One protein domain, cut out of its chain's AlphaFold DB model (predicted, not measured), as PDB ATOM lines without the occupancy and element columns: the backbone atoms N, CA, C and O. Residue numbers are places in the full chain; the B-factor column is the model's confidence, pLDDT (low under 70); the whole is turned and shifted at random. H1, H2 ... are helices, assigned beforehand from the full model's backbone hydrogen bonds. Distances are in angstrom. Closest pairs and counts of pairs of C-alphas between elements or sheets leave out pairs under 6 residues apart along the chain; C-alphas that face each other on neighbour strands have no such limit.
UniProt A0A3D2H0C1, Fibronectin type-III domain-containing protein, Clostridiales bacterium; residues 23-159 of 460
ATOM      1  N   ASP A  23      -6.191  30.813-146.128       44.62
ATOM      2  CA  ASP A  23      -6.173  31.693-144.950       44.62
ATOM      3  C   ASP A  23      -7.322  32.724-144.975       44.62
ATOM      4  O   ASP A  23      -7.980  32.951-143.958       44.62
ATOM      5  N   GLU A  24      -7.631  33.277-146.156       46.38
ATOM      6  CA  GLU A  24      -8.736  34.231-146.363       46.38
ATOM      7  C   GLU A  24     -10.120  33.581-146.152       46.38
ATOM      8  O   GLU A  24     -11.061  34.251-145.741       46.38
ATOM      9  N   GLU A  25     -10.261  32.267-146.372       49.34
ATOM     10  CA  GLU A  25     -11.519  31.542-146.130       49.34
ATOM     11  C   GLU A  25     -11.787  31.289-144.628       49.34
ATOM     12  O   GLU A  25     -12.918  30.993-144.235       49.34
ATOM     13  N   THR A  26     -10.778  31.434-143.761       58.84
ATOM     14  CA  THR A  26     -10.958  31.299-142.304       58.84
ATOM     15  C   THR A  26     -11.241  32.601-141.558       58.84
ATOM     16  O   THR A  26     -11.731  32.523-140.431       58.84
ATOM     17  N   ASP A  27     -10.978  33.771-142.145       71.38
ATOM     18  CA  ASP A  27     -11.095  35.054-141.433       71.38
ATOM     19  C   ASP A  27     -12.568  35.430-141.165       71.38
ATOM     20  O   ASP A  27     -12.924  35.695-140.017       71.38
ATOM     21  N   ASP A  28     -13.448  35.307-142.174       84.88
ATOM     22  CA  ASP A  28     -14.901  35.559-142.065       84.88
ATOM     23  C   ASP A  28     -15.529  34.844-140.850       84.88
ATOM     24  O   ASP A  28     -16.202  35.453-140.015       84.88
ATOM     25  N   LEU A  29     -15.311  33.527-140.735       90.12
ATOM     26  CA  LEU A  29     -15.912  32.720-139.669       90.12
ATOM     27  C   LEU A  29     -15.293  33.001-138.298       90.12
ATOM     28  O   LEU A  29     -15.994  32.897-137.294       90.12
ATOM     29  N   ASN A  30     -14.009  33.359-138.246       87.25
ATOM     30  CA  ASN A  30     -13.352  33.740-137.000       87.25
ATOM     31  C   ASN A  30     -13.849  35.110-136.509       87.25
ATOM     32  O   ASN A  30     -14.053  35.275-135.307       87.25
ATOM     33  N   GLU A  31     -14.105  36.074-137.403       89.38
ATOM     34  CA  GLU A  31     -14.745  37.342-137.035       89.38
ATOM     35  C   GLU A  31     -16.172  37.121-136.510       89.38
ATOM     36  O   GLU A  31     -16.538  37.697-135.485       89.38
ATOM     37  N   ILE A  32     -16.956  36.252-137.153       91.56
ATOM     38  CA  ILE A  32     -18.322  35.929-136.715       91.56
ATOM     39  C   ILE A  32     -18.313  35.199-135.363       91.56
ATOM     40  O   ILE A  32     -19.061  35.580-134.464       91.56
ATOM     41  N   ALA A  33     -17.450  34.196-135.174       92.44
ATOM     42  CA  ALA A  33     -17.326  33.486-133.901       92.44
ATOM     43  C   ALA A  33     -16.888  34.428-132.765       92.44
ATOM     44  O   ALA A  33     -17.516  34.440-131.705       92.44
ATOM     45  N   ARG A  34     -15.895  35.295-133.018       89.81
ATOM     46  CA  ARG A  34     -15.481  36.360-132.091       89.81
ATOM     47  C   ARG A  34     -16.627  37.328-131.784       89.81
ATOM     48  O   ARG A  34     -16.737  37.784-130.656       89.81
ATOM     49  N   LYS A  35     -17.502  37.642-132.745       91.06
ATOM     50  CA  LYS A  35     -18.664  38.511-132.505       91.06
ATOM     51  C   LYS A  35     -19.689  37.870-131.560       91.06
ATOM     52  O   LYS A  35     -20.211  38.556-130.686       91.06
ATOM     53  N   VAL A  36     -19.947  36.567-131.697       94.00
ATOM     54  CA  VAL A  36     -20.803  35.813-130.759       94.00
ATOM     55  C   VAL A  36     -20.167  35.746-129.364       94.00
ATOM     56  O   VAL A  36     -20.866  35.869-128.364       94.00
ATOM     57  N   GLU A  37     -18.845  35.596-129.292       91.00
ATOM     58  CA  GLU A  37     -18.071  35.604-128.047       91.00
ATOM     59  C   GLU A  37     -18.099  36.982-127.350       91.00
ATOM     60  O   GLU A  37     -18.615  37.101-126.240       91.00
ATOM     61  N   GLU A  38     -17.603  38.031-128.013       86.94
ATOM     62  CA  GLU A  38     -17.346  39.359-127.433       86.94
ATOM     63  C   GLU A  38     -18.590  40.249-127.285       86.94
ATOM     64  O   GLU A  38     -18.646  41.055-126.362       86.94
ATOM     65  N   GLU A  39     -19.583  40.150-128.179       89.06
ATOM     66  CA  GLU A  39     -20.750  41.053-128.172       89.06
ATOM     67  C   GLU A  39     -22.043  40.397-127.656       89.06
ATOM     68  O   GLU A  39     -22.997  41.117-127.354       89.06
ATOM     69  N   TYR A  40     -22.081  39.065-127.519       92.00
ATOM     70  CA  TYR A  40     -23.243  38.329-127.001       92.00
ATOM     71  C   TYR A  40     -22.930  37.524-125.729       92.00
ATOM     72  O   TYR A  40     -23.494  37.832-124.682       92.00
ATOM     73  N   LEU A  41     -22.032  36.529-125.777       89.50
ATOM     74  CA  LEU A  41     -21.809  35.622-124.639       89.50
ATOM     75  C   LEU A  41     -21.111  36.296-123.453       89.50
ATOM     76  O   LEU A  41     -21.546  36.087-122.322       89.50
ATOM     77  N   LEU A  42     -20.088  37.129-123.688       83.94
ATOM     78  CA  LEU A  42     -19.423  37.867-122.607       83.94
ATOM     79  C   LEU A  42     -20.396  38.811-121.868       83.94
ATOM     80  O   LEU A  42     -20.581  38.606-120.668       83.94
ATOM     81  N   PRO A  43     -21.120  39.737-122.533       84.75
ATOM     82  CA  PRO A  43     -22.106  40.585-121.855       84.75
ATOM     83  C   PRO A  43     -23.230  39.814-121.151       84.75
ATOM     84  O   PRO A  43     -23.708  40.246-120.105       84.75
ATOM     85  N   LEU A  44     -23.641  38.660-121.691       84.06
ATOM     86  CA  LEU A  44     -24.612  37.776-121.045       84.06
ATOM     87  C   LEU A  44     -24.048  37.204-119.728       84.06
ATOM     88  O   LEU A  44     -24.740  37.230-118.712       84.06
ATOM     89  N   SER A  45     -22.773  36.798-119.712       78.12
ATOM     90  CA  SER A  45     -22.062  36.352-118.499       78.12
ATOM     91  C   SER A  45     -21.693  37.467-117.510       78.12
ATOM     92  O   SER A  45     -21.407  37.180-116.351       78.12
ATOM     93  N   GLU A  46     -21.755  38.733-117.931       79.62
ATOM     94  CA  GLU A  46     -21.630  39.917-117.064       79.62
ATOM     95  C   GLU A  46     -22.997  40.452-116.581       79.62
ATOM     96  O   GLU A  46     -23.062  41.423-115.824       79.62
ATOM     97  N   GLY A  47     -24.104  39.816-116.992       73.19
ATOM     98  CA  GLY A  47     -25.460  40.168-116.568       73.19
ATOM     99  C   GLY A  47     -26.107  41.330-117.336       73.19
ATOM    100  O   GLY A  47     -27.151  41.822-116.911       73.19
ATOM    101  N   GLU A  48     -25.554  41.761-118.478       73.69
ATOM    102  CA  GLU A  48     -26.146  42.825-119.316       73.69
ATOM    103  C   GLU A  48     -27.425  42.390-120.066       73.69
ATOM    104  O   GLU A  48     -28.083  43.215-120.703       73.69
ATOM    105  N   GLY A  49     -27.791  41.107-119.987       76.75
ATOM    106  CA  GLY A  49     -28.943  40.517-120.667       76.75
ATOM    107  C   GLY A  49     -28.663  40.105-122.117       76.75
ATOM    108  O   GLY A  49     -27.656  40.476-122.722       76.75
ATOM    109  N   ALA A  50     -29.565  39.297-122.678       83.38
ATOM    110  CA  ALA A  50     -29.410  38.742-124.017       83.38
ATOM    111  C   ALA A  50     -29.655  39.790-125.118       83.38
ATOM    112  O   ALA A  50     -30.684  40.465-125.139       83.38
ATOM    113  N   LYS A  51     -28.709  39.883-126.061       88.44
ATOM    114  CA  LYS A  51     -28.712  40.830-127.189       88.44
ATOM    115  C   LYS A  51     -28.941  40.079-128.499       88.44
ATOM    116  O   LYS A  51     -27.999  39.801-129.245       88.44
ATOM    117  N   THR A  52     -30.180  39.652-128.741       86.44
ATOM    118  CA  THR A  52     -30.538  38.795-129.886       86.44
ATOM    119  C   THR A  52     -30.172  39.411-131.237       86.44
ATOM    120  O   THR A  52     -29.796  38.679-132.152       86.44
ATOM    121  N   GLU A  53     -30.139  40.742-131.343       88.25
ATOM    122  CA  GLU A  53     -29.708  41.471-132.537       88.25
ATOM    123  C   GLU A  53     -28.253  41.163-132.944       88.25
ATOM    124  O   GLU A  53     -27.895  41.247-134.121       88.25
ATOM    125  N   VAL A  54     -27.398  40.756-131.996       89.19
ATOM    126  CA  VAL A  54     -26.018  40.329-132.281       89.19
ATOM    127  C   VAL A  54     -26.021  38.991-133.018       89.19
ATOM    128  O   VAL A  54     -25.281  38.829-133.991       89.19
ATOM    129  N   LEU A  55     -26.879  38.054-132.603       92.12
ATOM    130  CA  LEU A  55     -27.032  36.744-133.242       92.12
ATOM    131  C   LEU A  55     -27.690  36.865-134.620       92.12
ATOM    132  O   LEU A  55     -27.229  36.224-135.563       92.12
ATOM    133  N   GLU A  56     -28.700  37.727-134.768       90.44
ATOM    134  CA  GLU A  56     -29.304  38.054-136.067       90.44
ATOM    135  C   GLU A  56     -28.256  38.595-137.052       90.44
ATOM    136  O   GLU A  56     -28.150  38.106-138.179       90.44
ATOM    137  N   VAL A  57     -27.413  39.543-136.620       92.19
ATOM    138  CA  VAL A  57     -26.312  40.072-137.445       92.19
ATOM    139  C   VAL A  57     -25.286  38.986-137.785       92.19
ATOM    140  O   VAL A  57     -24.827  38.933-138.926       92.19
ATOM    141  N   CYS A  58     -24.950  38.091-136.851       91.50
ATOM    142  CA  CYS A  58     -24.061  36.958-137.133       91.50
ATOM    143  C   CYS A  58     -24.666  35.998-138.172       91.50
ATOM    144  O   CYS A  58     -23.964  35.556-139.080       91.50
ATOM    145  N   LEU A  59     -25.967  35.708-138.087       94.44
ATOM    146  CA  LEU A  59     -26.683  34.873-139.057       94.44
ATOM    147  C   LEU A  59     -26.802  35.538-140.437       94.44
ATOM    148  O   LEU A  59     -26.771  34.833-141.447       94.44
ATOM    149  N   GLU A  60     -26.881  36.869-140.504       93.94
ATOM    150  CA  GLU A  60     -26.815  37.618-141.763       93.94
ATOM    151  C   GLU A  60     -25.413  37.534-142.389       93.94
ATOM    152  O   GLU A  60     -25.286  37.145-143.548       93.94
ATOM    153  N   MET A  61     -24.354  37.797-141.609       90.06
ATOM    154  CA  MET A  61     -22.956  37.670-142.056       90.06
ATOM    155  C   MET A  61     -22.643  36.252-142.562       90.06
ATOM    156  O   MET A  61     -21.972  36.082-143.580       90.06
ATOM    157  N   LEU A  62     -23.191  35.224-141.904       93.38
ATOM    158  CA  LEU A  62     -23.035  33.829-142.314       93.38
ATOM    159  C   LEU A  62     -23.684  33.490-143.660       93.38
ATOM    160  O   LEU A  62     -23.346  32.447-144.214       93.38
ATOM    161  N   LYS A  63     -24.571  34.312-144.236       91.31
ATOM    162  CA  LYS A  63     -25.110  34.032-145.580       91.31
ATOM    163  C   LYS A  63     -24.001  34.098-146.626       91.31
ATOM    164  O   LYS A  63     -23.764  33.101-147.313       91.31
ATOM    165  N   ASP A  64     -23.272  35.209-146.655       87.06
ATOM    166  CA  ASP A  64     -22.256  35.502-147.671       87.06
ATOM    167  C   ASP A  64     -20.850  34.988-147.311       87.06
ATOM    168  O   ASP A  64     -20.050  34.743-148.214       87.06
ATOM    169  N   ALA A  65     -20.561  34.760-146.021       85.50
ATOM    170  CA  ALA A  65     -19.268  34.256-145.546       85.50
ATOM    171  C   ALA A  65     -18.800  32.982-146.277       85.50
ATOM    172  O   ALA A  65     -19.591  32.058-146.511       85.50
ATOM    173  N   LYS A  66     -17.500  32.886-146.566       80.31
ATOM    174  CA  LYS A  66     -16.855  31.625-146.980       80.31
ATOM    175  C   LYS A  66     -16.641  30.724-145.741       80.31
ATOM    176  O   LYS A  66     -17.086  31.060-144.645       80.31
ATOM    177  N   GLY A  67     -16.022  29.548-145.892       70.62
ATOM    178  CA  GLY A  67     -15.586  28.733-144.744       70.62
ATOM    179  C   GLY A  67     -15.898  27.236-144.814       70.62
ATOM    180  O   GLY A  67     -15.990  26.582-143.770       70.62
ATOM    181  N   GLY A  68     -16.093  26.692-146.020       84.31
ATOM    182  CA  GLY A  68     -16.319  25.267-146.293       84.31
ATOM    183  C   GLY A  68     -17.164  24.516-145.238       84.31
ATOM    184  O   GLY A  68     -18.317  24.885-144.998       84.31
ATOM    185  N   PRO A  69     -16.628  23.456-144.592       88.44
ATOM    186  CA  PRO A  69     -17.377  22.643-143.629       88.44
ATOM    187  C   PRO A  69     -17.606  23.326-142.270       88.44
ATOM    188  O   PRO A  69     -18.503  22.912-141.542       88.44
ATOM    189  N   LYS A  70     -16.831  24.363-141.912       91.56
ATOM    190  CA  LYS A  70     -16.932  25.059-140.612       91.56
ATOM    191  C   LYS A  70     -18.135  26.002-140.530       91.56
ATOM    192  O   LYS A  70     -18.655  26.248-139.443       91.56
ATOM    193  N   LYS A  71     -18.588  26.510-141.681       94.44
ATOM    194  CA  LYS A  71     -19.693  27.472-141.800       94.44
ATOM    195  C   LYS A  71     -21.002  26.944-141.207       94.44
ATOM    196  O   LYS A  71     -21.667  27.657-140.460       94.44
ATOM    197  N   LYS A  72     -21.377  25.696-141.519       95.94
ATOM    198  CA  LYS A  72     -22.686  25.155-141.114       95.94
ATOM    199  C   LYS A  72     -22.808  24.879-139.606       95.94
ATOM    200  O   LYS A  72     -23.839  25.259-139.057       95.94
ATOM    201  N   PRO A  73     -21.811  24.301-138.909       97.12
ATOM    202  CA  PRO A  73     -21.854  24.198-137.454       97.12
ATOM    203  C   PRO A  73     -22.005  25.556-136.748       97.12
ATOM    204  O   PRO A  73     -22.852  25.674-135.868       97.12
ATOM    205  N   LEU A  74     -21.277  26.598-137.177       96.94
ATOM    206  CA  LEU A  74     -21.404  27.947-136.598       96.94
ATOM    207  C   LEU A  74     -22.796  28.561-136.852       96.94
ATOM    208  O   LEU A  74     -23.390  29.142-135.949       96.94
ATOM    209  N   GLU A  75     -23.371  28.361-138.042       97.81
ATOM    210  CA  GLU A  75     -24.751  28.768-138.352       97.81
ATOM    211  C   GLU A  75     -25.795  28.058-137.477       97.81
ATOM    212  O   GLU A  75     -26.776  28.675-137.066       97.81
ATOM    213  N   LEU A  76     -25.597  26.774-137.170       98.06
ATOM    214  CA  LEU A  76     -26.474  26.035-136.261       98.06
ATOM    215  C   LEU A  76     -26.309  26.516-134.809       98.06
ATOM    216  O   LEU A  76     -27.314  26.708-134.134       98.06
ATOM    217  N   TYR A  77     -25.081  26.785-134.352       98.50
ATOM    218  CA  TYR A  77     -24.797  27.307-133.006       98.50
ATOM    219  C   TYR A  77     -25.506  28.651-132.759       98.50
ATOM    220  O   TYR A  77     -26.254  28.795-131.791       98.50
ATOM    221  N   CYS A  78     -25.373  29.605-133.689       98.12
ATOM    222  CA  CYS A  78     -26.058  30.901-133.611       98.12
ATOM    223  C   CYS A  78     -27.593  30.772-133.630       98.12
ATOM    224  O   CYS A  78     -28.276  31.512-132.924       98.12
ATOM    225  N   ARG A  79     -28.145  29.828-134.411       97.94
ATOM    226  CA  ARG A  79     -29.594  29.545-134.440       97.94
ATOM    227  C   ARG A  79     -30.111  28.979-133.117       97.94
ATOM    228  O   ARG A  79     -31.179  29.396-132.688       97.94
ATOM    229  N   VAL A  80     -29.384  28.051-132.485       98.25
ATOM    230  CA  VAL A  80     -29.790  27.467-131.193       98.25
ATOM    231  C   VAL A  80     -29.839  28.548-130.115       98.25
ATOM    232  O   VAL A  80     -30.846  28.652-129.424       98.25
ATOM    233  N   LEU A  81     -28.808  29.399-130.024       97.94
ATOM    234  CA  LEU A  81     -28.807  30.530-129.089       97.94
ATOM    235  C   LEU A  81     -29.978  31.492-129.342       97.94
ATOM    236  O   LEU A  81     -30.674  31.854-128.401       97.94
ATOM    237  N   LEU A  82     -30.245  31.865-130.600       96.69
ATOM    238  CA  LEU A  82     -31.336  32.790-130.924       96.69
ATOM    239  C   LEU A  82     -32.713  32.199-130.577       96.69
ATOM    240  O   LEU A  82     -33.536  32.877-129.967       96.69
ATOM    241  N   ALA A  83     -32.938  30.921-130.891       89.44
ATOM    242  CA  ALA A  83     -34.177  30.225-130.556       89.44
ATOM    243  C   ALA A  83     -34.380  30.090-129.030       89.44
ATOM    244  O   ALA A  83     -35.500  30.243-128.548       89.44
ATOM    245  N   ILE A  84     -33.309  29.880-128.251       93.56
ATOM    246  CA  ILE A  84     -33.350  29.857-126.775       93.56
ATOM    247  C   ILE A  84     -33.826  31.197-126.186       93.56
ATOM    248  O   ILE A  84     -34.596  31.202-125.222       93.56
ATOM    249  N   GLU A  85     -33.398  32.331-126.747       91.38
ATOM    250  CA  GLU A  85     -33.831  33.657-126.277       91.38
ATOM    251  C   GLU A  85     -35.234  34.043-126.757       91.38
ATOM    252  O   GLU A  85     -35.975  34.699-126.027       91.38
ATOM    253  N   ASN A  86     -35.638  33.583-127.943       87.94
ATOM    254  CA  ASN A  86     -37.002  33.759-128.443       87.94
ATOM    255  C   ASN A  86     -38.038  32.877-127.708       87.94
ATOM    256  O   ASN A  86     -39.242  33.102-127.848       87.94
ATOM    257  N   GLY A  87     -37.593  31.873-126.941       85.81
ATOM    258  CA  GLY A  87     -38.452  30.849-126.329       85.81
ATOM    259  C   GLY A  87     -38.905  29.751-127.305       85.81
ATOM    260  O   GLY A  87     -39.849  29.011-127.033       85.81
ATOM    261  N   GLU A  88     -38.240  29.631-128.453       91.25
ATOM    262  CA  GLU A  88     -38.545  28.716-129.558       91.25
ATOM    263  C   GLU A  88     -37.902  27.333-129.317       91.25
ATOM    264  O   GLU A  88     -37.180  26.793-130.156       91.25
ATOM    265  N   PHE A  89     -38.143  26.747-128.137       83.81
ATOM    266  CA  PHE A  89     -37.419  25.567-127.635       83.81
ATOM    267  C   PHE A  89     -37.501  24.321-128.530       83.81
ATOM    268  O   PHE A  89     -36.537  23.559-128.595       83.81
ATOM    269  N   GLU A  90     -38.593  24.114-129.269       86.88
ATOM    270  CA  GLU A  90     -38.686  23.013-130.243       86.88
ATOM    271  C   GLU A  90     -37.757  23.214-131.451       86.88
ATOM    272  O   GLU A  90     -37.067  22.278-131.864       86.88
ATOM    273  N   ASP A  91     -37.659  24.440-131.975       86.44
ATOM    274  CA  ASP A  91     -36.748  24.769-133.076       86.44
ATOM    275  C   ASP A  91     -35.288  24.810-132.598       86.44
ATOM    276  O   ASP A  91     -34.382  24.388-133.330       86.44
ATOM    277  N   ALA A  92     -35.053  25.218-131.345       89.06
ATOM    278  CA  ALA A  92     -33.761  25.094-130.679       89.06
ATOM    279  C   ALA A  92     -33.335  23.618-130.584       89.06
ATOM    280  O   ALA A  92     -32.272  23.266-131.094       89.06
ATOM    281  N   LYS A  93     -34.182  22.730-130.038       90.12
ATOM    282  CA  LYS A  93     -33.939  21.274-129.975       90.12
ATOM    283  C   LYS A  93     -33.717  20.655-131.352       90.12
ATOM    284  O   LYS A  93     -32.771  19.888-131.526       90.12
ATOM    285  N   HIS A  94     -34.544  20.994-132.341       89.00
ATOM    286  CA  HIS A  94     -34.402  20.470-133.700       89.00
ATOM    287  C   HIS A  94     -33.067  20.884-134.335       89.00
ATOM    288  O   HIS A  94     -32.349  20.049-134.891       89.00
ATOM    289  N   THR A  95     -32.696  22.158-134.205       93.50
ATOM    290  CA  THR A  95     -31.410  22.680-134.686       93.50
ATOM    291  C   THR A  95     -30.239  22.036-133.935       93.50
ATOM    292  O   THR A  95     -29.243  21.639-134.549       93.50
ATOM    293  N   MET A  96     -30.375  21.867-132.618       97.50
ATOM    294  CA  MET A  96     -29.340  21.319-131.750       97.50
ATOM    295  C   MET A  96     -29.093  19.828-131.994       97.50
ATOM    296  O   MET A  96     -27.945  19.392-131.985       97.50
ATOM    297  N   TYR A  97     -30.130  19.052-132.318       90.88
ATOM    298  CA  TYR A  97     -29.993  17.659-132.755       90.88
ATOM    299  C   TYR A  97     -29.101  17.526-134.005       90.88
ATOM    300  O   TYR A  97     -28.307  16.589-134.111       90.88
ATOM    301  N   VAL A  98     -29.171  18.483-134.940       93.00
ATOM    302  CA  VAL A  98     -28.291  18.505-136.122       93.00
ATOM    303  C   VAL A  98     -26.865  18.925-135.746       93.00
ATOM    304  O   VAL A  98     -25.908  18.316-136.231       93.00
ATOM    305  N   LEU A  99     -26.698  19.917-134.864       97.12
ATOM    306  CA  LEU A  99     -25.381  20.377-134.399       97.12
ATOM    307  C   LEU A  99     -24.639  19.314-133.571       97.12
ATOM    308  O   LEU A  99     -23.445  19.109-133.776       97.12
ATOM    309  N   ASN A 100     -25.347  18.580-132.709       93.44
ATOM    310  CA  ASN A 100     -24.792  17.495-131.891       93.44
ATOM    311  C   ASN A 100     -24.580  16.182-132.680       93.44
ATOM    312  O   ASN A 100     -24.137  15.168-132.142       93.44
ATOM    313  N   SER A 101     -24.841  16.175-133.995       94.31
ATOM    314  CA  SER A 101     -24.357  15.091-134.851       94.31
ATOM    315  C   SER A 101     -22.825  15.106-134.881       94.31
ATOM    316  O   SER A 101     -22.209  16.158-135.064       94.31
ATOM    317  N   LYS A 102     -22.186  13.936-134.721       89.56
ATOM    318  CA  LYS A 102     -20.732  13.838-134.486       89.56
ATOM    319  C   LYS A 102     -19.880  14.672-135.454       89.56
ATOM    320  O   LYS A 102     -18.946  15.331-135.021       89.56
ATOM    321  N   SER A 103     -20.208  14.683-136.747       92.31
ATOM    322  CA  SER A 103     -19.433  15.447-137.736       92.31
ATOM    323  C   SER A 103     -19.604  16.965-137.624       92.31
ATOM    324  O   SER A 103     -18.686  17.685-138.011       92.31
ATOM    325  N   MET A 104     -20.751  17.461-137.149       94.56
ATOM    326  CA  MET A 104     -20.971  18.895-136.934       94.56
ATOM    327  C   MET A 104     -20.293  19.336-135.636       94.56
ATOM    328  O   MET A 104     -19.517  20.289-135.660       94.56
ATOM    329  N   LYS A 105     -20.491  18.574-134.554       94.31
ATOM    330  CA  LYS A 105     -19.846  18.767-133.253       94.31
ATOM    331  C   LYS A 105     -18.318  18.762-133.331       94.31
ATOM    332  O   LYS A 105     -17.700  19.785-133.052       94.31
ATOM    333  N   ASP A 106     -17.723  17.663-133.808       92.25
ATOM    334  CA  ASP A 106     -16.265  17.518-133.955       92.25
ATOM    335  C   ASP A 106     -15.660  18.622-134.852       92.25
ATOM    336  O   ASP A 106     -14.463  18.891-134.776       92.25
ATOM    337  N   THR A 107     -16.465  19.246-135.726       93.38
ATOM    338  CA  THR A 107     -16.041  20.381-136.560       93.38
ATOM    339  C   THR A 107     -16.192  21.722-135.841       93.38
ATOM    340  O   THR A 107     -15.325  22.571-136.018       93.38
ATOM    341  N   PHE A 108     -17.251  21.939-135.050       94.31
ATOM    342  CA  PHE A 108     -17.451  23.178-134.292       94.31
ATOM    343  C   PHE A 108     -16.427  23.315-133.168       94.31
ATOM    344  O   PHE A 108     -15.634  24.260-133.182       94.31
ATOM    345  N   ASP A 109     -16.415  22.349-132.244       92.88
ATOM    346  CA  ASP A 109     -15.594  22.397-131.032       92.88
ATOM    347  C   ASP A 109     -14.121  22.581-131.429       92.88
ATOM    348  O   ASP A 109     -13.457  23.517-130.990       92.88
ATOM    349  N   LYS A 110     -13.646  21.793-132.402       90.19
ATOM    350  CA  LYS A 110     -12.274  21.868-132.917       90.19
ATOM    351  C   LYS A 110     -11.935  23.138-133.712       90.19
ATOM    352  O   LYS A 110     -10.761  23.485-133.839       90.19
ATOM    353  N   ALA A 111     -12.916  23.801-134.324       88.69
ATOM    354  CA  ALA A 111     -12.664  24.997-135.131       88.69
ATOM    355  C   ALA A 111     -12.671  26.290-134.314       88.69
ATOM    356  O   ALA A 111     -11.952  27.215-134.692       88.69
ATOM    357  N   PHE A 112     -13.481  26.354-133.254       89.38
ATOM    358  CA  PHE A 112     -13.780  27.600-132.544       89.38
ATOM    359  C   PHE A 112     -13.467  27.549-131.039       89.38
ATOM    360  O   PHE A 112     -13.117  28.585-130.477       89.38
ATOM    361  N   VAL A 113     -13.516  26.367-130.409       86.88
ATOM    362  CA  VAL A 113     -13.295  26.187-128.961       86.88
ATOM    363  C   VAL A 113     -11.884  25.649-128.663       86.88
ATOM    364  O   VAL A 113     -11.145  26.249-127.885       86.88
ATOM    365  N   GLU A 114     -11.444  24.574-129.329       82.19
ATOM    366  CA  GLU A 114     -10.118  23.949-129.146       82.19
ATOM    367  C   GLU A 114      -8.974  24.738-129.829       82.19
ATOM    368  O   GLU A 114      -8.304  24.259-130.754       82.19
ATOM    369  N   LYS A 115      -8.703  25.970-129.381       63.22
ATOM    370  CA  LYS A 115      -7.587  26.783-129.897       63.22
ATOM    371  C   LYS A 115      -6.235  26.091-129.633       63.22
ATOM    372  O   LYS A 115      -5.763  25.988-128.500       63.22
ATOM    373  N   SER A 116      -5.573  25.646-130.706       43.81
ATOM    374  CA  SER A 116      -4.226  25.050-130.669       43.81
ATOM    375  C   SER A 116      -3.162  26.067-130.234       43.81
ATOM    376  O   SER A 116      -2.549  26.731-131.066       43.81
ATOM    377  N   GLY A 117      -2.940  26.179-128.925       43.06
ATOM    378  CA  GLY A 117      -1.934  27.071-128.339       43.06
ATOM    379  C   GLY A 117      -1.917  27.091-126.809       43.06
ATOM    380  O   GLY A 117      -0.843  27.213-126.230       43.06
ATOM    381  N   GLY A 118      -3.069  26.887-126.157       38.06
ATOM    382  CA  GLY A 118      -3.153  26.774-124.693       38.06
ATOM    383  C   GLY A 118      -3.218  28.100-123.922       38.06
ATOM    384  O   GLY A 118      -2.996  28.092-122.716       38.06
ATOM    385  N   GLU A 119      -3.533  29.216-124.585       44.41
ATOM    386  CA  GLU A 119      -3.784  30.516-123.944       44.41
ATOM    387  C   GLU A 119      -5.129  31.105-124.407       44.41
ATOM    388  O   GLU A 119      -5.573  30.855-125.529       44.41
ATOM    389  N   THR A 120      -5.747  31.912-123.535       44.28
ATOM    390  CA  THR A 120      -7.148  32.399-123.558       44.28
ATOM    391  C   THR A 120      -8.212  31.310-123.366       44.28
ATOM    392  O   THR A 120      -8.403  30.441-124.213       44.28
ATOM    393  N   GLU A 121      -8.939  31.393-122.248       60.12
ATOM    394  CA  GLU A 121     -10.243  30.742-122.100       60.12
ATOM    395  C   GLU A 121     -11.230  31.430-123.054       60.12
ATOM    396  O   GLU A 121     -11.210  32.654-123.183       60.12
ATOM    397  N   THR A 122     -12.052  30.649-123.755       76.12
ATOM    398  CA  THR A 122     -13.092  31.176-124.649       76.12
ATOM    399  C   THR A 122     -14.447  31.161-123.953       76.12
ATOM    400  O   THR A 122     -14.749  30.230-123.207       76.12
ATOM    401  N   SER A 123     -15.281  32.165-124.220       81.44
ATOM    402  CA  SER A 123     -16.673  32.184-123.742       81.44
ATOM    403  C   SER A 123     -17.625  31.412-124.663       81.44
ATOM    404  O   SER A 123     -18.810  31.296-124.355       81.44
ATOM    405  N   LEU A 124     -17.134  30.872-125.789       89.62
ATOM    406  CA  LEU A 124     -17.890  29.944-126.630       89.62
ATOM    407  C   LEU A 124     -18.058  28.601-125.907       89.62
ATOM    408  O   LEU A 124     -17.088  27.940-125.541       89.62
ATOM    409  N   MET A 125     -19.310  28.182-125.747       91.75
ATOM    410  CA  MET A 125     -19.660  26.874-125.205       91.75
ATOM    411  C   MET A 125     -19.264  25.763-126.182       91.75
ATOM    412  O   MET A 125     -19.426  25.913-127.394       91.75
ATOM    413  N   THR A 126     -18.828  24.608-125.664       94.00
ATOM    414  CA  THR A 126     -18.817  23.378-126.477       94.00
ATOM    415  C   THR A 126     -20.244  23.007-126.878       94.00
ATOM    416  O   THR A 126     -21.209  23.426-126.230       94.00
ATOM    417  N   VAL A 127     -20.406  22.159-127.893       95.62
ATOM    418  CA  VAL A 127     -21.735  21.651-128.267       95.62
ATOM    419  C   VAL A 127     -22.407  20.869-127.120       95.62
ATOM    420  O   VAL A 127     -23.622  20.960-126.976       95.62
ATOM    421  N   ASP A 128     -21.662  20.180-126.246       92.50
ATOM    422  CA  ASP A 128     -22.258  19.548-125.049       92.50
ATOM    423  C   ASP A 128     -22.709  20.593-124.017       92.50
ATOM    424  O   ASP A 128     -23.796  20.494-123.452       92.50
ATOM    425  N   THR A 129     -21.901  21.631-123.797       92.75
ATOM    426  CA  THR A 129     -22.213  22.716-122.857       92.75
ATOM    427  C   THR A 129     -23.440  23.516-123.309       92.75
ATOM    428  O   THR A 129     -24.309  23.818-122.494       92.75
ATOM    429  N   LEU A 130     -23.564  23.791-124.614       97.56
ATOM    430  CA  LEU A 130     -24.752  24.415-125.204       97.56
ATOM    431  C   LEU A 130     -25.991  23.507-125.105       97.56
ATOM    432  O   LEU A 130     -27.105  24.012-124.984       97.56
ATOM    433  N   PHE A 131     -25.823  22.180-125.138       94.75
ATOM    434  CA  PHE A 131     -26.937  21.241-124.984       94.75
ATOM    435  C   PHE A 131     -27.489  21.275-123.553       94.75
ATOM    436  O   PHE A 131     -28.688  21.451-123.368       94.75
ATOM    437  N   LEU A 132     -26.608  21.234-122.551       90.00
ATOM    438  CA  LEU A 132     -26.976  21.390-121.139       90.00
ATOM    439  C   LEU A 132     -27.607  22.765-120.854       90.00
ATOM    440  O   LEU A 132     -28.578  22.866-120.104       90.00
ATOM    441  N   TYR A 133     -27.101  23.830-121.486       95.81
ATOM    442  CA  TYR A 133     -27.708  25.162-121.408       95.81
ATOM    443  C   TYR A 133     -29.128  25.193-122.001       95.81
ATOM    444  O   TYR A 133     -30.029  25.766-121.393       95.81
ATOM    445  N   LEU A 134     -29.354  24.534-123.146       97.31
ATOM    446  CA  LEU A 134     -30.684  24.379-123.747       97.31
ATOM    447  C   LEU A 134     -31.647  23.616-122.822       97.31
ATOM    448  O   LEU A 134     -32.756  24.095-122.600       97.31
ATOM    449  N   GLU A 135     -31.229  22.477-122.261       91.69
ATOM    450  CA  GLU A 135     -32.053  21.691-121.327       91.69
ATOM    451  C   GLU A 135     -32.443  22.508-120.086       91.69
ATOM    452  O   GLU A 135     -33.612  22.525-119.696       91.69
ATOM    453  N   GLY A 136     -31.495  23.253-119.505       90.94
ATOM    454  CA  GLY A 136     -31.766  24.127-118.361       90.94
ATOM    455  C   GLY A 136     -32.738  25.264-118.691       90.94
ATOM    456  O   GLY A 136     -33.676  25.516-117.932       90.94
ATOM    457  N   ARG A 137     -32.570  25.900-119.857       95.44
ATOM    458  CA  ARG A 137     -33.437  26.988-120.341       95.44
ATOM    459  C   ARG A 137     -34.853  26.514-120.675       95.44
ATOM    460  O   ARG A 137     -35.806  27.246-120.407       95.44
ATOM    461  N   GLU A 138     -35.007  25.308-121.220       91.88
ATOM    462  CA  GLU A 138     -36.319  24.699-121.468       91.88
ATOM    463  C   GLU A 138     -37.029  24.351-120.152       91.88
ATOM    464  O   GLU A 138     -38.183  24.736-119.953       91.88
ATOM    465  N   ALA A 139     -36.334  23.692-119.221       85.94
ATOM    466  CA  ALA A 139     -36.884  23.364-117.908       85.94
ATOM    467  C   ALA A 139     -37.279  24.629-117.119       85.94
ATOM    468  O   ALA A 139     -38.329  24.660-116.476       85.94
ATOM    469  N   GLU A 140     -36.492  25.706-117.211       86.88
ATOM    470  CA  GLU A 140     -36.823  27.013-116.633       86.88
ATOM    471  C   GLU A 140     -38.123  27.584-117.226       86.88
ATOM    472  O   GLU A 140     -39.018  27.976-116.474       86.88
ATOM    473  N   ASN A 141     -38.270  27.569-118.557       85.69
ATOM    474  CA  ASN A 141     -39.493  27.985-119.253       85.69
ATOM    475  C   ASN A 141     -40.721  27.147-118.847       85.69
ATOM    476  O   ASN A 141     -41.826  27.679-118.724       85.69
ATOM    477  N   ASN A 142     -40.528  25.854-118.589       80.25
ATOM    478  CA  ASN A 142     -41.579  24.944-118.134       80.25
ATOM    479  C   ASN A 142     -41.893  25.071-116.624       80.25
ATOM    480  O   ASN A 142     -42.807  24.404-116.138       80.25
ATOM    481  N   ASN A 143     -41.169  25.924-115.878       81.88
ATOM    482  CA  ASN A 143     -41.188  26.023-114.407       81.88
ATOM    483  C   ASN A 143     -40.780  24.709-113.692       81.88
ATOM    484  O   ASN A 143     -41.095  24.473-112.524       81.88
ATOM    485  N   GLU A 144     -40.015  23.859-114.372       85.94
ATOM    486  CA  GLU A 144     -39.442  22.613-113.860       85.94
ATOM    487  C   GLU A 144     -38.118  22.910-113.128       85.94
ATOM    488  O   GLU A 144     -37.057  22.395-113.469       85.94
ATOM    489  N   ARG A 145     -38.186  23.793-112.118       84.88
ATOM    490  CA  ARG A 145     -37.027  24.420-111.446       84.88
ATOM    491  C   ARG A 145     -35.944  23.427-110.991       84.88
ATOM    492  O   ARG A 145     -34.767  23.692-111.207       84.88
ATOM    493  N   ASP A 146     -36.322  22.266-110.454       83.88
ATOM    494  CA  ASP A 146     -35.365  21.230-110.026       83.88
ATOM    495  C   ASP A 146     -34.596  20.596-111.211       83.88
ATOM    496  O   ASP A 146     -33.426  20.243-111.065       83.88
ATOM    497  N   LEU A 147     -35.220  20.476-112.394       85.44
ATOM    498  CA  LEU A 147     -34.555  20.009-113.620       85.44
ATOM    499  C   LEU A 147     -33.666  21.102-114.223       85.44
ATOM    500  O   LEU A 147     -32.559  20.803-114.669       85.44
ATOM    501  N   ALA A 148     -34.111  22.363-114.178       90.44
ATOM    502  CA  ALA A 148     -33.319  23.502-114.631       90.44
ATOM    503  C   ALA A 148     -31.993  23.593-113.859       90.44
ATOM    504  O   ALA A 148     -30.928  23.643-114.469       90.44
ATOM    505  N   LEU A 149     -32.048  23.503-112.523       85.31
ATOM    506  CA  LEU A 149     -30.860  23.454-111.667       85.31
ATOM    507  C   LEU A 149     -29.955  22.250-111.988       85.31
ATOM    508  O   LEU A 149     -28.747  22.420-112.107       85.31
ATOM    509  N   ALA A 150     -30.516  21.053-112.195       87.94
ATOM    510  CA  ALA A 150     -29.731  19.849-112.497       87.94
ATOM    511  C   ALA A 150     -29.010  19.891-113.863       87.94
ATOM    512  O   ALA A 150     -27.958  19.266-114.029       87.94
ATOM    513  N   ALA A 151     -29.547  20.622-114.843       85.81
ATOM    514  CA  ALA A 151     -28.857  20.909-116.100       85.81
ATOM    515  C   ALA A 151     -27.804  22.020-115.914       85.81
ATOM    516  O   ALA A 151     -26.646  21.852-116.300       85.81
ATOM    517  N   TYR A 152     -28.176  23.115-115.244       87.94
ATOM    518  CA  TYR A 152     -27.307  24.263-114.980       87.94
ATOM    519  C   TYR A 152     -26.075  23.938-114.124       87.94
ATOM    520  O   TYR A 152     -24.994  24.449-114.412       87.94
ATOM    521  N   ASP A 153     -26.169  23.035-113.147       83.75
ATOM    522  CA  ASP A 153     -25.017  22.577-112.354       83.75
ATOM    523  C   ASP A 153     -23.910  21.941-113.224       83.75
ATOM    524  O   ASP A 153     -22.737  21.955-112.852       83.75
ATOM    525  N   GLN A 154     -24.259  21.410-114.403       83.56
ATOM    526  CA  GLN A 154     -23.313  20.803-115.348       83.56
ATOM    527  C   GLN A 154     -22.687  21.820-116.321       83.56
ATOM    528  O   GLN A 154     -21.705  21.497-116.991       83.56
ATOM    529  N   CYS A 155     -23.209  23.051-116.396       82.94
ATOM    530  CA  CYS A 155     -22.697  24.124-117.258       82.94
ATOM    531  C   CYS A 155     -22.492  25.473-116.534       82.94
ATOM    532  O   CYS A 155     -22.331  26.493-117.198       82.94
ATOM    533  N   TYR A 156     -22.419  25.476-115.196       73.69
ATOM    534  CA  TYR A 156     -22.519  26.652-114.309       73.69
ATOM    535  C   TYR A 156     -21.701  27.899-114.710       73.69
ATOM    536  O   TYR A 156     -22.171  29.024-114.559       73.69
ATOM    537  N   ASN A 157     -20.493  27.710-115.251       75.44
ATOM    538  CA  ASN A 157     -19.589  28.792-115.672       75.44
ATOM    539  C   ASN A 157     -19.861  29.318-117.104       75.44
ATOM    540  O   ASN A 157     -18.974  29.920-117.706       75.44
ATOM    541  N   SER A 158     -21.035  29.051-117.685       80.31
ATOM    542  CA  SER A 158     -21.356  29.358-119.089       80.31
ATOM    543  C   SER A 158     -22.497  30.364-119.192       80.31
ATOM    544  O   SER A 158     -23.476  30.243-118.461       80.31
ATOM    545  N   ALA A 159     -22.415  31.299-120.145       86.12
ATOM    546  CA  ALA A 159     -23.455  32.310-120.382       86.12
ATOM    547  C   ALA A 159     -23.919  32.978-119.062       86.12
ATOM    548  O   ALA A 159     -23.085  33.329-118.234       86.12
TER     549      ALA A 159
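What this domain is: This is residues 23 to 159 of the 460 residues of the protein "Fibronectin type-III domain-containing protein" of Clostridiales bacterium (UniProt A0A3D2H0C1). Picture an up-and-down bundle of five helices, H1, H2, H3, H4 and H6, each running against the one before it in the chain, with H3 in the middle, between the pair H1 and H2 and the pair H4 and H6. H5 packs across H3, H7 folds back on H6 at one end of the longest axis, and residues 115 to 120 stick out as a loop. The printed part has 137 residues with seven named helices, H1 to H7 in order, and no named strand; its class is all helix. It is compact, with a radius of gyration of the C-alphas of 14.4 A and spans of 47 by 31 by 31 A.

How they stand to each other: Start with H1, residues 23 to 45, which touches H2, residues 52 to 64, in a hairpin at a shallow tilt of 8 degrees; their closest C-alphas, of Ile 32 and Cys 58, are 5.8 A apart. H2 forms the next hairpin with H3, residues 68 to 86, the hub, which touches five helices; the closest C-alphas here, of Leu 55 and Cys 78, are 5.9 A apart. H1 and H3 touch and run the same way at a shallow tilt of 19 degrees, closest at the C-alphas of Leu 29 and Lys 71, 6.8 A. H4, residues 89 to 99, makes a hairpin with H3, with the C-alphas of Val 80 and Ala 92 closest at 4.7 A. H5, residues 102 to 113, touches residues 69 to 74 of H3 alone, about perpendicular at 85 degrees; look at the C-alphas of Pro 73 and Met 104, the closest, 5.4 A apart. H6, residues 127 to 141, touches H4 at a shallow tilt of 10 degrees, opposite ways, closest at the C-alphas of Phe 89 and Glu 138, 6.3 A. H6 also touches residues 77 to 84 of H3 alone, closest at the C-alphas of Ile 84 and Leu 134, 6.8 A. H7, residues 145 to 152, forms a hairpin with H6, with the C-alphas of Gly 136 and Ala 148 closest at 4.1 A; H7 is apart from H3. Every O i to N i+4 pair is within hydrogen-bond range in H6 and H7; the figures are 13 of 19 in H1, 7 of 9 in H2, 13 of 15 in H3, 6 of 7 in H4 and 6 of 8 in H5.

Where its parts are: Find C-alpha 23 at (-6.173, 31.693, -144.950); from there H1 runs 31.2 A to C-alpha 45. H3 covers 28.6 A, H6 20.9 A and H2 19.9 A. H7 ends at C-alpha 152, at (-27.307, 24.263, -114.980).

The domain as a whole: The C-alphas of Glu 24 and Asp 146 are the two farthest apart, 46.9 A. The printed part has no cut, and the link from H5 to H6 is long, 13 residues. Residues 23 to 26 and 115 to 121 have pLDDT under 70.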